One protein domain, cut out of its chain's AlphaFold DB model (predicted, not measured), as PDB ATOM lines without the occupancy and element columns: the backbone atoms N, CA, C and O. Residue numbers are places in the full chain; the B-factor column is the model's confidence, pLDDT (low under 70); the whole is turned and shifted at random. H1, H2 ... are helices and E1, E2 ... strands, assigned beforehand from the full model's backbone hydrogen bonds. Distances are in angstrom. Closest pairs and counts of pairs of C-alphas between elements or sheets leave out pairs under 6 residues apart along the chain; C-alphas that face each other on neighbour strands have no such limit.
ATOM      1  N   GLU A   2     -32.408  -9.803  19.505       84.94
ATOM      2  CA  GLU A   2     -33.454  -9.070  18.755       84.94
ATOM      3  C   GLU A   2     -34.863  -9.151  19.376       84.94
ATOM      4  O   GLU A   2     -35.540  -8.136  19.516       84.94
ATOM      5  N   VAL A   3     -35.296 -10.341  19.816       90.38
ATOM      6  CA  VAL A   3     -36.604 -10.521  20.491       90.38
ATOM      7  C   VAL A   3     -36.660  -9.724  21.800       90.38
ATOM      8  O   VAL A   3     -37.667  -9.092  22.105       90.38
ATOM      9  N   GLN A   4     -35.551  -9.710  22.547       91.62
ATOM     10  CA  GLN A   4     -35.420  -8.932  23.777       91.62
ATOM     11  C   GLN A   4     -35.476  -7.428  23.494       91.62
ATOM     12  O   GLN A   4     -36.174  -6.710  24.198       91.62
ATOM     13  N   ALA A   5     -34.806  -6.951  22.440       89.00
ATOM     14  CA  ALA A   5     -34.859  -5.544  22.046       89.00
ATOM     15  C   ALA A   5     -36.292  -5.102  21.710       89.00
ATOM     16  O   ALA A   5     -36.736  -4.051  22.167       89.00
ATOM     17  N   ALA A   6     -37.048  -5.928  20.978       91.19
ATOM     18  CA  ALA A   6     -38.457  -5.662  20.691       91.19
ATOM     19  C   ALA A   6     -39.318  -5.628  21.969       91.19
ATOM     20  O   ALA A   6     -40.164  -4.746  22.117       91.19
ATOM     21  N   LEU A   7     -39.091  -6.561  22.899       94.06
ATOM     22  CA  LEU A   7     -39.794  -6.618  24.182       94.06
ATOM     23  C   LEU A   7     -39.536  -5.366  25.027       94.06
ATOM     24  O   LEU A   7     -40.481  -4.722  25.483       94.06
ATOM     25  N   GLU A   8     -38.271  -4.999  25.203       93.00
ATOM     26  CA  GLU A   8     -37.887  -3.842  26.013       93.00
ATOM     27  C   GLU A   8     -38.352  -2.524  25.383       93.00
ATOM     28  O   GLU A   8     -38.850  -1.650  26.092       93.00
ATOM     29  N   ALA A   9     -38.325  -2.398  24.051       90.44
ATOM     30  CA  ALA A   9     -38.886  -1.234  23.365       90.44
ATOM     31  C   ALA A   9     -40.389  -1.059  23.651       90.44
ATOM     32  O   ALA A   9     -40.842   0.053  23.926       90.44
ATOM     33  N   LEU A  10     -41.164  -2.152  23.645       92.06
ATOM     34  CA  LEU A  10     -42.593  -2.107  23.972       92.06
ATOM     35  C   LEU A  10     -42.878  -1.840  25.451       92.06
ATOM     36  O   LEU A  10     -43.962  -1.346  25.766       92.06
ATOM     37  N   ARG A  11     -41.948  -2.163  26.352       93.00
ATOM     38  CA  ARG A  11     -42.063  -1.842  27.782       93.00
ATOM     39  C   ARG A  11     -41.733  -0.382  28.065       93.00
ATOM     40  O   ARG A  11     -42.436   0.254  28.840       93.00
ATOM     41  N   ALA A  12     -40.683   0.137  27.437       92.12
ATOM     42  CA  ALA A  12     -40.131   1.446  27.762       92.12
ATOM     43  C   ALA A  12     -40.867   2.614  27.087       92.12
ATOM     44  O   ALA A  12     -40.985   3.687  27.675       92.12
ATOM     45  N   LEU A  13     -41.343   2.438  25.849       90.31
ATOM     46  CA  LEU A  13     -41.851   3.554  25.047       90.31
ATOM     47  C   LEU A  13     -43.375   3.701  25.177       90.31
ATOM     48  O   LEU A  13     -44.089   2.736  24.928       90.31
ATOM     49  N   PRO A  14     -43.938   4.871  25.512       89.44
ATOM     50  CA  PRO A  14     -45.388   5.093  25.478       89.44
ATOM     51  C   PRO A  14     -45.907   5.331  24.043       89.44
ATOM     52  O   PRO A  14     -45.133   5.594  23.130       89.44
ATOM     53  N   GLY A  15     -47.229   5.246  23.839       91.06
ATOM     54  CA  GLY A  15     -47.888   5.604  22.569       91.06
ATOM     55  C   GLY A  15     -47.901   4.524  21.476       91.06
ATOM     56  O   GLY A  15     -47.741   3.332  21.752       91.06
ATOM     57  N   GLU A  16     -48.152   4.946  20.235       90.75
ATOM     58  CA  GLU A  16     -48.106   4.078  19.051       90.75
ATOM     59  C   GLU A  16     -46.656   3.731  18.699       90.75
ATOM     60  O   GLU A  16     -45.790   4.604  18.650       90.75
ATOM     61  N   ILE A  17     -46.382   2.448  18.445       92.88
ATOM     62  CA  ILE A  17     -45.018   1.958  18.223       92.88
ATOM     63  C   ILE A  17     -44.920   1.277  16.863       92.88
ATOM     64  O   ILE A  17     -45.711   0.397  16.524       92.88
ATOM     65  N   THR A  18     -43.888   1.647  16.105       92.81
ATOM     66  CA  THR A  18     -43.439   0.897  14.929       92.81
ATOM     67  C   THR A  18     -42.105   0.232  15.242       92.81
ATOM     68  O   THR A  18     -41.111   0.916  15.477       92.81
ATOM     69  N   ILE A  19     -42.075  -1.098  15.225       90.00
ATOM     70  CA  ILE A  19     -40.856  -1.892  15.361       90.00
ATOM     71  C   ILE A  19     -40.272  -2.094  13.967       90.00
ATOM     72  O   ILE A  19     -40.873  -2.749  13.110       90.00
ATOM     73  N   VAL A  20     -39.093  -1.522  13.745       90.00
ATOM     74  CA  VAL A  20     -38.308  -1.701  12.524       90.00
ATOM     75  C   VAL A  20     -37.162  -2.649  12.843       90.00
ATOM     76  O   VAL A  20     -36.409  -2.399  13.779       90.00
ATOM     77  N   SER A  21     -37.048  -3.746  12.102       87.88
ATOM     78  CA  SER A  21     -36.002  -4.746  12.324       87.88
ATOM     79  C   SER A  21     -35.607  -5.404  11.008       87.88
ATOM     80  O   SER A  21     -36.444  -5.607  10.128       87.88
ATOM     81  N   ASP A  22     -34.335  -5.744  10.864       86.75
ATOM     82  CA  ASP A  22     -33.832  -6.601   9.789       86.75
ATOM     83  C   ASP A  22     -33.952  -8.099  10.099       86.75
ATOM     84  O   ASP A  22     -33.828  -8.935   9.195       86.75
ATOM     85  N   SER A  23     -34.315  -8.431  11.339       88.94
ATOM     86  CA  SER A  23     -34.650  -9.775  11.770       88.94
ATOM     87  C   SER A  23     -35.863 -10.305  11.023       88.94
ATOM     88  O   SER A  23     -37.027 -10.050  11.359       88.94
ATOM     89  N   THR A  24     -35.589 -11.137  10.026       88.69
ATOM     90  CA  THR A  24     -36.637 -11.928   9.378       88.69
ATOM     91  C   THR A  24     -37.347 -12.830  10.388       88.69
ATOM     92  O   THR A  24     -38.538 -13.076  10.237       88.69
ATOM     93  N   TYR A  25     -36.667 -13.270  11.452       89.81
ATOM     94  CA  TYR A  25     -37.266 -14.092  12.501       89.81
ATOM     95  C   TYR A  25     -38.349 -13.334  13.283       89.81
ATOM     96  O   TYR A  25     -39.469 -13.835  13.407       89.81
ATOM     97  N   VAL A  26     -38.060 -12.114  13.755       91.06
ATOM     98  CA  VAL A  26     -39.042 -11.288  14.480       91.06
ATOM     99  C   VAL A  26     -40.177 -10.867  13.555       91.06
ATOM    100  O   VAL A  26     -41.347 -11.086  13.872       91.06
ATOM    101  N   VAL A  27     -39.851 -10.302  12.390       92.38
ATOM    102  CA  VAL A  27     -40.863  -9.726  11.498       92.38
ATOM    103  C   VAL A  27     -41.781 -10.806  10.922       92.38
ATOM    104  O   VAL A  27     -43.006 -10.663  10.991       92.38
ATOM    105  N   ASN A  28     -41.232 -11.929  10.443       92.31
ATOM    106  CA  ASN A  28     -42.057 -13.008   9.894       92.31
ATOM    107  C   ASN A  28     -42.919 -13.678  10.966       92.31
ATOM    108  O   ASN A  28     -44.034 -14.094  10.655       92.31
ATOM    109  N   CYS A  29     -42.463 -13.750  12.222       93.94
ATOM    110  CA  CYS A  29     -43.282 -14.291  13.306       93.94
ATOM    111  C   CYS A  29     -44.618 -13.545  13.432       93.94
ATOM    112  O   CYS A  29     -45.669 -14.183  13.555       93.94
ATOM    113  N   PHE A  30     -44.601 -12.212  13.347       94.25
ATOM    114  CA  PHE A  30     -45.810 -11.396  13.447       94.25
ATOM    115  C   PHE A  30     -46.590 -11.321  12.137       94.25
ATOM    116  O   PHE A  30     -47.810 -11.485  12.165       94.25
ATOM    117  N   HIS A  31     -45.917 -11.159  10.994       93.75
ATOM    118  CA  HIS A  31     -46.577 -11.113   9.682       93.75
ATOM    119  C   HIS A  31     -47.285 -12.431   9.347       93.75
ATOM    120  O   HIS A  31     -48.452 -12.429   8.965       93.75
ATOM    121  N   ALA A  32     -46.614 -13.567   9.549       93.44
ATOM    122  CA  ALA A  32     -47.153 -14.898   9.265       93.44
ATOM    123  C   ALA A  32     -47.799 -15.574  10.490       93.44
ATOM    124  O   ALA A  32     -48.174 -16.747  10.429       93.44
ATOM    125  N   ARG A  33     -47.939 -14.846  11.607       92.38
ATOM    126  CA  ARG A  33     -48.605 -15.290  12.846       92.38
ATOM    127  C   ARG A  33     -48.110 -16.641  13.374       92.38
ATOM    128  O   ARG A  33     -48.905 -17.466  13.834       92.38
ATOM    129  N   TRP A  34     -46.799 -16.879  13.341       93.50
ATOM    130  CA  TRP A  34     -46.202 -18.124  13.846       93.50
ATOM    131  C   TRP A  34     -46.531 -18.355  15.317       93.50
ATOM    132  O   TRP A  34     -46.875 -19.473  15.704       93.50
ATOM    133  N   TRP A  35     -46.528 -17.280  16.104       94.00
ATOM    134  CA  TRP A  35     -46.885 -17.295  17.517       94.00
ATOM    135  C   TRP A  35     -48.249 -17.931  17.795       94.00
ATOM    136  O   TRP A  35     -48.386 -18.680  18.754       94.00
ATOM    137  N   ALA A  36     -49.243 -17.728  16.924       94.12
ATOM    138  CA  ALA A  36     -50.575 -18.303  17.105       94.12
ATOM    139  C   ALA A  36     -50.582 -19.826  16.886       94.12
ATOM    140  O   ALA A  36     -51.443 -20.541  17.397       94.12
ATOM    141  N   LYS A  37     -49.646 -20.350  16.087       94.00
ATOM    142  CA  LYS A  37     -49.434 -21.797  15.948       94.00
ATOM    143  C   LYS A  37     -48.636 -22.344  17.129       94.00
ATOM    144  O   LYS A  37     -48.962 -23.425  17.604       94.00
ATOM    145  N   TRP A  38     -47.633 -21.611  17.608       95.00
ATOM    146  CA  TRP A  38     -46.856 -22.000  18.786       95.00
ATOM    147  C   TRP A  38     -47.731 -22.070  20.036       95.00
ATOM    148  O   TRP A  38     -47.717 -23.098  20.700       95.00
ATOM    149  N   GLU A  39     -48.557 -21.054  20.291       93.44
ATOM    150  CA  GLU A  39     -49.504 -21.001  21.414       93.44
ATOM    151  C   GLU A  39     -50.444 -22.219  21.405       93.44
ATOM    152  O   GLU A  39     -50.565 -22.920  22.406       93.44
ATOM    153  N   ARG A  40     -51.010 -22.566  20.238       93.88
ATOM    154  CA  ARG A  40     -51.857 -23.764  20.074       93.88
ATOM    155  C   ARG A  40     -51.114 -25.087  20.250       93.88
ATOM    156  O   ARG A  40     -51.715 -26.069  20.669       93.88
ATOM    157  N   ASN A  41     -49.825 -25.126  19.923       93.50
ATOM    158  CA  ASN A  41     -49.001 -26.332  19.979       93.50
ATOM    159  C   ASN A  41     -48.173 -26.435  21.274       93.50
ATOM    160  O   ASN A  41     -47.205 -27.196  21.313       93.50
ATOM    161  N   GLY A  42     -48.509 -25.659  22.311       94.38
ATOM    162  CA  GLY A  42     -47.790 -25.673  23.587       94.38
ATOM    163  C   GLY A  42     -46.336 -25.212  23.460       94.38
ATOM    164  O   GLY A  42     -45.440 -25.846  24.010       94.38
ATOM    165  N   TRP A  43     -46.100 -24.151  22.686       95.25
ATOM    166  CA  TRP A  43     -44.786 -23.547  22.430       95.25
ATOM    167  C   TRP A  43     -43.778 -24.490  21.775       95.25
ATOM    168  O   TRP A  43     -42.589 -24.505  22.097       95.25
ATOM    169  N   ARG A  44     -44.258 -25.264  20.796       93.19
ATOM    170  CA  ARG A  44     -43.432 -26.154  19.974       93.19
ATOM    171  C   ARG A  44     -43.395 -25.730  18.508       93.19
ATOM    172  O   ARG A  44     -44.408 -25.327  17.928       93.19
ATOM    173  N   ASN A  45     -42.219 -25.848  17.898       90.25
ATOM    174  CA  ASN A  45     -41.992 -25.575  16.483       90.25
ATOM    175  C   ASN A  45     -42.514 -26.722  15.586       90.25
ATOM    176  O   ASN A  45     -43.060 -27.721  16.062       90.25
ATOM    177  N   SER A  46     -42.360 -26.595  14.264       87.75
ATOM    178  CA  SER A  46     -42.785 -27.625  13.296       87.75
ATOM    179  C   SER A  46     -42.083 -28.974  13.480       87.75
ATOM    180  O   SER A  46     -42.653 -30.003  13.132       87.75
ATOM    181  N   GLN A  47     -40.886 -28.977  14.066       91.31
ATOM    182  CA  GLN A  47     -40.100 -30.168  14.387       91.31
ATOM    183  C   GLN A  47     -40.446 -30.746  15.772       91.31
ATOM    184  O   GLN A  47     -39.749 -31.626  16.265       91.31
ATOM    185  N   LYS A  48     -41.525 -30.267  16.416       90.44
ATOM    186  CA  LYS A  48     -41.974 -30.644  17.772       90.44
ATOM    187  C   LYS A  48     -40.985 -30.310  18.896       90.44
ATOM    188  O   LYS A  48     -41.182 -30.765  20.026       90.44
ATOM    189  N   GLN A  49     -39.971 -29.501  18.607       92.56
ATOM    190  CA  GLN A  49     -39.011 -29.009  19.588       92.56
ATOM    191  C   GLN A  49     -39.551 -27.744  20.268       92.56
ATOM    192  O   GLN A  49     -40.350 -27.031  19.651       92.56
ATOM    193  N   PRO A  50     -39.121 -27.438  21.504       93.25
ATOM    194  CA  PRO A  50     -39.429 -26.166  22.146       93.25
ATOM    195  C   PRO A  50     -39.031 -24.983  21.258       93.25
ATOM    196  O   PRO A  50     -37.977 -24.997  20.618       93.25
ATOM    197  N   VAL A  51     -39.881 -23.960  21.194       93.69
ATOM    198  CA  VAL A  51     -39.545 -22.710  20.507       93.69
ATOM    199  C   VAL A  51     -38.401 -22.029  21.264       93.69
ATOM    200  O   VAL A  51     -38.445 -21.882  22.486       93.69
ATOM    201  N   ALA A  52     -37.360 -21.620  20.543       90.81
ATOM    202  CA  ALA A  52     -36.252 -20.885  21.142       90.81
ATOM    203  C   ALA A  52     -36.741 -19.542  21.709       90.81
ATOM    204  O   ALA A  52     -37.577 -18.880  21.092       90.81
ATOM    205  N   ASN A  53     -36.197 -19.134  22.858       92.50
ATOM    206  CA  ASN A  53     -36.527 -17.873  23.535       92.50
ATOM    207  C   ASN A  53     -38.020 -17.736  23.893       92.50
ATOM    208  O   ASN A  53     -38.597 -16.653  23.783       92.50
ATOM    209  N   THR A  54     -38.678 -18.844  24.256       93.38
ATOM    210  CA  THR A  54     -40.104 -18.845  24.643       93.38
ATOM    211  C   THR A  54     -40.379 -17.880  25.806       93.38
ATOM    212  O   THR A  54     -41.402 -17.199  25.810       93.38
ATOM    213  N   ASP A  55     -39.433 -17.766  26.736       93.62
ATOM    214  CA  ASP A  55     -39.413 -16.827  27.861       93.62
ATOM    215  C   ASP A  55     -39.487 -15.352  27.434       93.62
ATOM    216  O   ASP A  55     -40.101 -14.546  28.128       93.62
ATOM    217  N   LEU A  56     -38.935 -15.004  26.268       94.31
ATOM    218  CA  LEU A  56     -39.036 -13.661  25.688       94.31
ATOM    219  C   LEU A  56     -40.275 -13.507  24.801       94.31
ATOM    220  O   LEU A  56     -40.899 -12.446  24.771       94.31
ATOM    221  N   TRP A  57     -40.638 -14.559  24.066       95.12
ATOM    222  CA  TRP A  57     -41.764 -14.526  23.140       95.12
ATOM    223  C   TRP A  57     -43.102 -14.349  23.848       95.12
ATOM    224  O   TRP A  57     -43.893 -13.520  23.406       95.12
ATOM    225  N   ILE A  58     -43.353 -15.094  24.928       95.12
ATOM    226  CA  ILE A  58     -44.607 -15.014  25.690       95.12
ATOM    227  C   ILE A  58     -44.935 -13.560  26.085       95.12
ATOM    228  O   ILE A  58     -45.942 -13.044  25.593       95.12
ATOM    229  N   PRO A  59     -44.093 -12.853  26.869       96.75
ATOM    230  CA  PRO A  59     -44.400 -11.486  27.287       96.75
ATOM    231  C   PRO A  59     -44.423 -10.501  26.111       96.75
ATOM    232  O   PRO A  59     -45.208  -9.552  26.109       96.75
ATOM    233  N   LEU A  60     -43.602 -10.720  25.076       95.31
ATOM    234  CA  LEU A  60     -43.628  -9.888  23.873       95.31
ATOM    235  C   LEU A  60     -44.986  -9.985  23.169       95.31
ATOM    236  O   LEU A  60     -45.564  -8.969  22.791       95.31
ATOM    237  N   ILE A  61     -45.513 -11.195  22.998       95.81
ATOM    238  CA  ILE A  61     -46.790 -11.431  22.319       95.81
ATOM    239  C   ILE A  61     -47.957 -10.870  23.132       95.81
ATOM    240  O   ILE A  61     -48.878 -10.308  22.544       95.81
ATOM    241  N   GLU A  62     -47.915 -10.965  24.460       96.12
ATOM    242  CA  GLU A  62     -48.900 -10.324  25.339       96.12
ATOM    243  C   GLU A  62     -48.930  -8.806  25.133       96.12
ATOM    244  O   GLU A  62     -49.995  -8.238  24.877       96.12
ATOM    245  N   LEU A  63     -47.765  -8.150  25.134       95.44
ATOM    246  CA  LEU A  63     -47.678  -6.714  24.865       95.44
ATOM    247  C   LEU A  63     -48.118  -6.361  23.446       95.44
ATOM    248  O   LEU A  63     -48.805  -5.363  23.256       95.44
ATOM    249  N   VAL A  64     -47.775  -7.174  22.445       94.81
ATOM    250  CA  VAL A  64     -48.198  -6.954  21.055       94.81
ATOM    251  C   VAL A  64     -49.717  -7.066  20.913       94.81
ATOM    252  O   VAL A  64     -50.313  -6.253  20.209       94.81
ATOM    253  N   LYS A  65     -50.364  -8.018  21.599       94.06
ATOM    254  CA  LYS A  65     -51.831  -8.165  21.608       94.06
ATOM    255  C   LYS A  65     -52.518  -6.913  22.177       94.06
ATOM    256  O   LYS A  65     -53.557  -6.515  21.658       94.06
ATOM    257  N   VAL A  66     -51.933  -6.285  23.200       94.62
ATOM    258  CA  VAL A  66     -52.488  -5.082  23.849       94.62
ATOM    259  C   VAL A  66     -52.170  -3.806  23.068       94.62
ATOM    260  O   VAL A  66     -53.054  -2.987  22.836       94.62
ATOM    261  N   ARG A  67     -50.911  -3.625  22.664       94.19
ATOM    262  CA  ARG A  67     -50.401  -2.364  22.103       94.19
ATOM    263  C   ARG A  67     -50.472  -2.272  20.587       94.19
ATOM    264  O   ARG A  67     -50.296  -1.184  20.056       94.19
ATOM    265  N   GLN A  68     -50.694  -3.399  19.911       93.50
ATOM    266  CA  GLN A  68     -50.846  -3.504  18.458       93.50
ATOM    267  C   GLN A  68     -49.769  -2.736  17.657       93.50
ATOM    268  O   GLN A  68     -50.106  -1.952  16.769       93.50
ATOM    269  N   PRO A  69     -48.467  -2.931  17.948       94.50
ATOM    270  CA  PRO A  69     -47.407  -2.248  17.221       94.50
ATOM    271  C   PRO A  69     -47.349  -2.684  15.753       94.50
ATOM    272  O   PRO A  69     -47.696  -3.812  15.391       94.50
ATOM    273  N   VAL A  70     -46.823  -1.803  14.904       93.12
ATOM    274  CA  VAL A  70     -46.584  -2.089  13.485       93.12
ATOM    275  C   VAL A  70     -45.186  -2.672  13.309       93.12
ATOM    276  O   VAL A  70     -44.209  -2.070  13.740       93.12
ATOM    277  N   PHE A  71     -45.064  -3.809  12.624       92.31
ATOM    278  CA  PHE A  71     -43.768  -4.417  12.302       92.31
ATOM    279  C   PHE A  71     -43.358  -4.117  10.862       92.31
ATOM    280  O   PHE A  71     -44.098  -4.439   9.927       92.31
ATOM    281  N   ARG A  72     -42.164  -3.550  10.674       91.12
ATOM    282  CA  ARG A  72     -41.568  -3.277   9.359       91.12
ATOM    283  C   ARG A  72     -40.229  -3.987   9.223       91.12
ATOM    284  O   ARG A  72     -39.341  -3.807  10.051       91.12
ATOM    285  N   TRP A  73     -40.095  -4.756   8.147       91.19
ATOM    286  CA  TRP A  73     -38.818  -5.350   7.782       91.19
ATOM    287  C   TRP A  73     -37.969  -4.351   6.998       91.19
ATOM    288  O   TRP A  73     -38.474  -3.662   6.110       91.19
ATOM    289  N   VAL A  74     -36.678  -4.305   7.306       85.25
ATOM    290  CA  VAL A  74     -35.669  -3.595   6.515       85.25
ATOM    291  C   VAL A  74     -34.553  -4.554   6.132       85.25
ATOM    292  O   VAL A  74     -34.265  -5.513   6.835       85.25
ATOM    293  N   LYS A  75     -33.901  -4.311   4.999       81.62
ATOM    294  CA  LYS A  75     -32.782  -5.150   4.576       81.62
ATOM    295  C   LYS A  75     -31.552  -4.862   5.449       81.62
ATOM    296  O   LYS A  75     -31.034  -3.741   5.414       81.62
ATOM    297  N   GLY A  76     -31.075  -5.872   6.178       67.31
ATOM    298  CA  GLY A  76     -29.820  -5.808   6.936       67.31
ATOM    299  C   GLY A  76     -28.638  -5.459   6.025       67.31
ATOM    300  O   GLY A  76     -28.595  -5.899   4.874       67.31
ATOM    301  N   HIS A  77     -27.711  -4.635   6.526       61.56
ATOM    302  CA  HIS A  77     -26.553  -4.069   5.803       61.56
ATOM    303  C   HIS A  77     -26.858  -3.046   4.689       61.56
ATOM    304  O   HIS A  77     -26.193  -3.024   3.656       61.56
ATOM    305  N   SER A  78     -27.819  -2.142   4.904       49.12
ATOM    306  CA  SER A  78     -28.100  -1.035   3.960       49.12
ATOM    307  C   SER A  78     -27.620   0.349   4.437       49.12
ATOM    308  O   SER A  78     -28.089   1.361   3.927       49.12
ATOM    309  N   GLY A  79     -26.719   0.427   5.428       53.38
ATOM    310  CA  GLY A  79     -26.259   1.710   5.986       53.38
ATOM    311  C   GLY A  79     -27.329   2.440   6.811       53.38
ATOM    312  O   GLY A  79     -27.366   3.672   6.847       53.38
ATOM    313  N   ASN A  80     -28.241   1.694   7.447       56.75
ATOM    314  CA  ASN A  80     -29.245   2.279   8.328       56.75
ATOM    315  C   ASN A  80     -28.626   2.539   9.704       56.75
ATOM    316  O   ASN A  80     -28.558   1.647  10.546       56.75
ATOM    317  N   ARG A  81     -28.232   3.795   9.929       59.72
ATOM    318  CA  ARG A  81     -27.566   4.277  11.148       59.72
ATOM    319  C   ARG A  81     -28.285   3.900  12.450       59.72
ATOM    320  O   ARG A  81     -27.629   3.780  13.479       59.72
ATOM    321  N   MET A  82     -29.608   3.710  12.422       60.25
ATOM    322  CA  MET A  82     -30.367   3.276  13.602       60.25
ATOM    323  C   MET A  82     -30.203   1.783  13.895       60.25
ATOM    324  O   MET A  82     -30.171   1.408  15.061       60.25
ATOM    325  N   ASN A  83     -30.054   0.943  12.868       61.47
ATOM    326  CA  ASN A  83     -29.795  -0.486  13.048       61.47
ATOM    327  C   ASN A  83     -28.382  -0.702  13.599       61.47
ATOM    328  O   ASN A  83     -28.212  -1.416  14.578       61.47
ATOM    329  N   ASP A  84     -27.400   0.029  13.057       61.81
ATOM    330  CA  ASP A  84     -26.017  -0.009  13.545       61.81
ATOM    331  C   ASP A  84     -25.918   0.456  15.009       61.81
ATOM    332  O   ASP A  84     -25.152  -0.102  15.792       61.81
ATOM    333  N   LEU A  85     -26.708   1.466  15.403       60.81
ATOM    334  CA  LEU A  85     -26.774   1.931  16.790       60.81
ATOM    335  C   LEU A  85     -27.391   0.871  17.711       60.81
ATOM    336  O   LEU A  85     -26.875   0.645  18.803       60.81
ATOM    337  N   VAL A  86     -28.470   0.211  17.286       64.94
ATOM    338  CA  VAL A  86     -29.099  -0.871  18.058       64.94
ATOM    339  C   VAL A  86     -28.156  -2.064  18.192       64.94
ATOM    340  O   VAL A  86     -28.028  -2.589  19.295       64.94
ATOM    341  N   ASP A  87     -27.432  -2.439  17.137       65.12
ATOM    342  CA  ASP A  87     -26.416  -3.493  17.197       65.12
ATOM    343  C   ASP A  87     -25.275  -3.126  18.145       65.12
ATOM    344  O   ASP A  87     -24.883  -3.937  18.985       65.12
ATOM    345  N   GLN A  88     -24.777  -1.887  18.089       60.81
ATOM    346  CA  GLN A  88     -23.752  -1.404  19.020       60.81
ATOM    347  C   GLN A  88     -24.240  -1.438  20.472       60.81
ATOM    348  O   GLN A  88     -23.514  -1.911  21.349       60.81
ATOM    349  N   LEU A  89     -25.473  -0.996  20.732       59.44
ATOM    350  CA  LEU A  89     -26.084  -1.057  22.062       59.44
ATOM    351  C   LEU A  89     -26.316  -2.506  22.515       59.44
ATOM    352  O   LEU A  89     -26.098  -2.823  23.681       59.44
ATOM    353  N   ALA A  90     -26.692  -3.407  21.609       60.31
ATOM    354  CA  ALA A  90     -26.918  -4.815  21.914       60.31
ATOM    355  C   ALA A  90     -25.602  -5.574  22.179       60.31
ATOM    356  O   ALA A  90     -25.557  -6.431  23.068       60.31
ATOM    357  N   VAL A  91     -24.518  -5.243  21.466       63.41
ATOM    358  CA  VAL A  91     -23.162  -5.753  21.738       63.41
ATOM    359  C   VAL A  91     -22.642  -5.217  23.069       63.41
ATOM    360  O   VAL A  91     -22.083  -5.984  23.850       63.41
TER     361      VAL A  91
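Overview. This is residues 2 to 91 of the 115 residues of the protein "Ribonuclease H" of freshwater metagenome (UniProt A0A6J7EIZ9). Two short parallel strands, E1 and E2, lie side by side, with H2 packed on E2 and H1 near E1, and the longest helix, H4, packs on H1 at a steep tilt. H3 and the long link of residues 41 to 53 make one end of the longest axis, while H5 makes the other end and is only loosely joined to the rest. The printed part has 90 residues, with five named helices and two named strands in the order H1, E1, H2, H3, H4, E2, H5, and its class is mostly helix. The whole is compact, with a radius of gyration of the C-alphas of 13.5 A and spans of 38 by 28 by 22 A.

Arrangement. H1, residues 2 to 12, touches H4, residues 54 to 67, the same way at a steep tilt of 43 degrees; their closest C-alphas, Leu 7 and Leu 60, are 5.0 A apart. E1, residues 18 to 21, and E2, residues 70 to 73, are parallel neighbours at 22 degrees, with N 19 and O 70 at 2.8 A and N 72 and O 19 at 2.9 A, within hydrogen-bond range. The closest C-alphas of E2 and H2, residues 24 to 31, are those of Trp 73 and Val 27, 6.1 A apart. H3, residues 34 to 40, is close to but not clearly touching H4, with the C-alphas of Trp 35 and Ile 61 closest at 7.6 A. E1, then H2, H3 and H4, then E2 form a strand-helix-strand unit, two parallel neighbour strands with helices between them along the chain. H5, residues 81 to 91, is close to but not clearly touching H1, about perpendicular at 80 degrees; their closest C-alphas, Ala 5 and Ala 90, are 8.0 A apart. H5 is apart from H2, H3 and H4. In H1, H2 and H5 every O i to N i+4 pair is within hydrogen-bond range; in H3 2 of 3 are, in H4 9 of 10.

Along the chain. H1 begins at C-alpha 2, (-33.454, -9.070, 18.755), and is 15.4 A long from first to last C-alpha. H4 measures 19.6 A and begins at C-alpha 54, (-40.104, -18.845, 24.643). H5 measures 15.2 A and ends at C-alpha 91, (-23.162, -5.753, 21.738).

Size, cuts and confidence. The two C-alphas farthest apart are those of Gly 42 and Gly 79, at 39.0 A. The printed part has no cut, and its one long link joins H3 to H4. The mean pLDDT of the printed part is 86.5, and residues 76 to 91 are under 70.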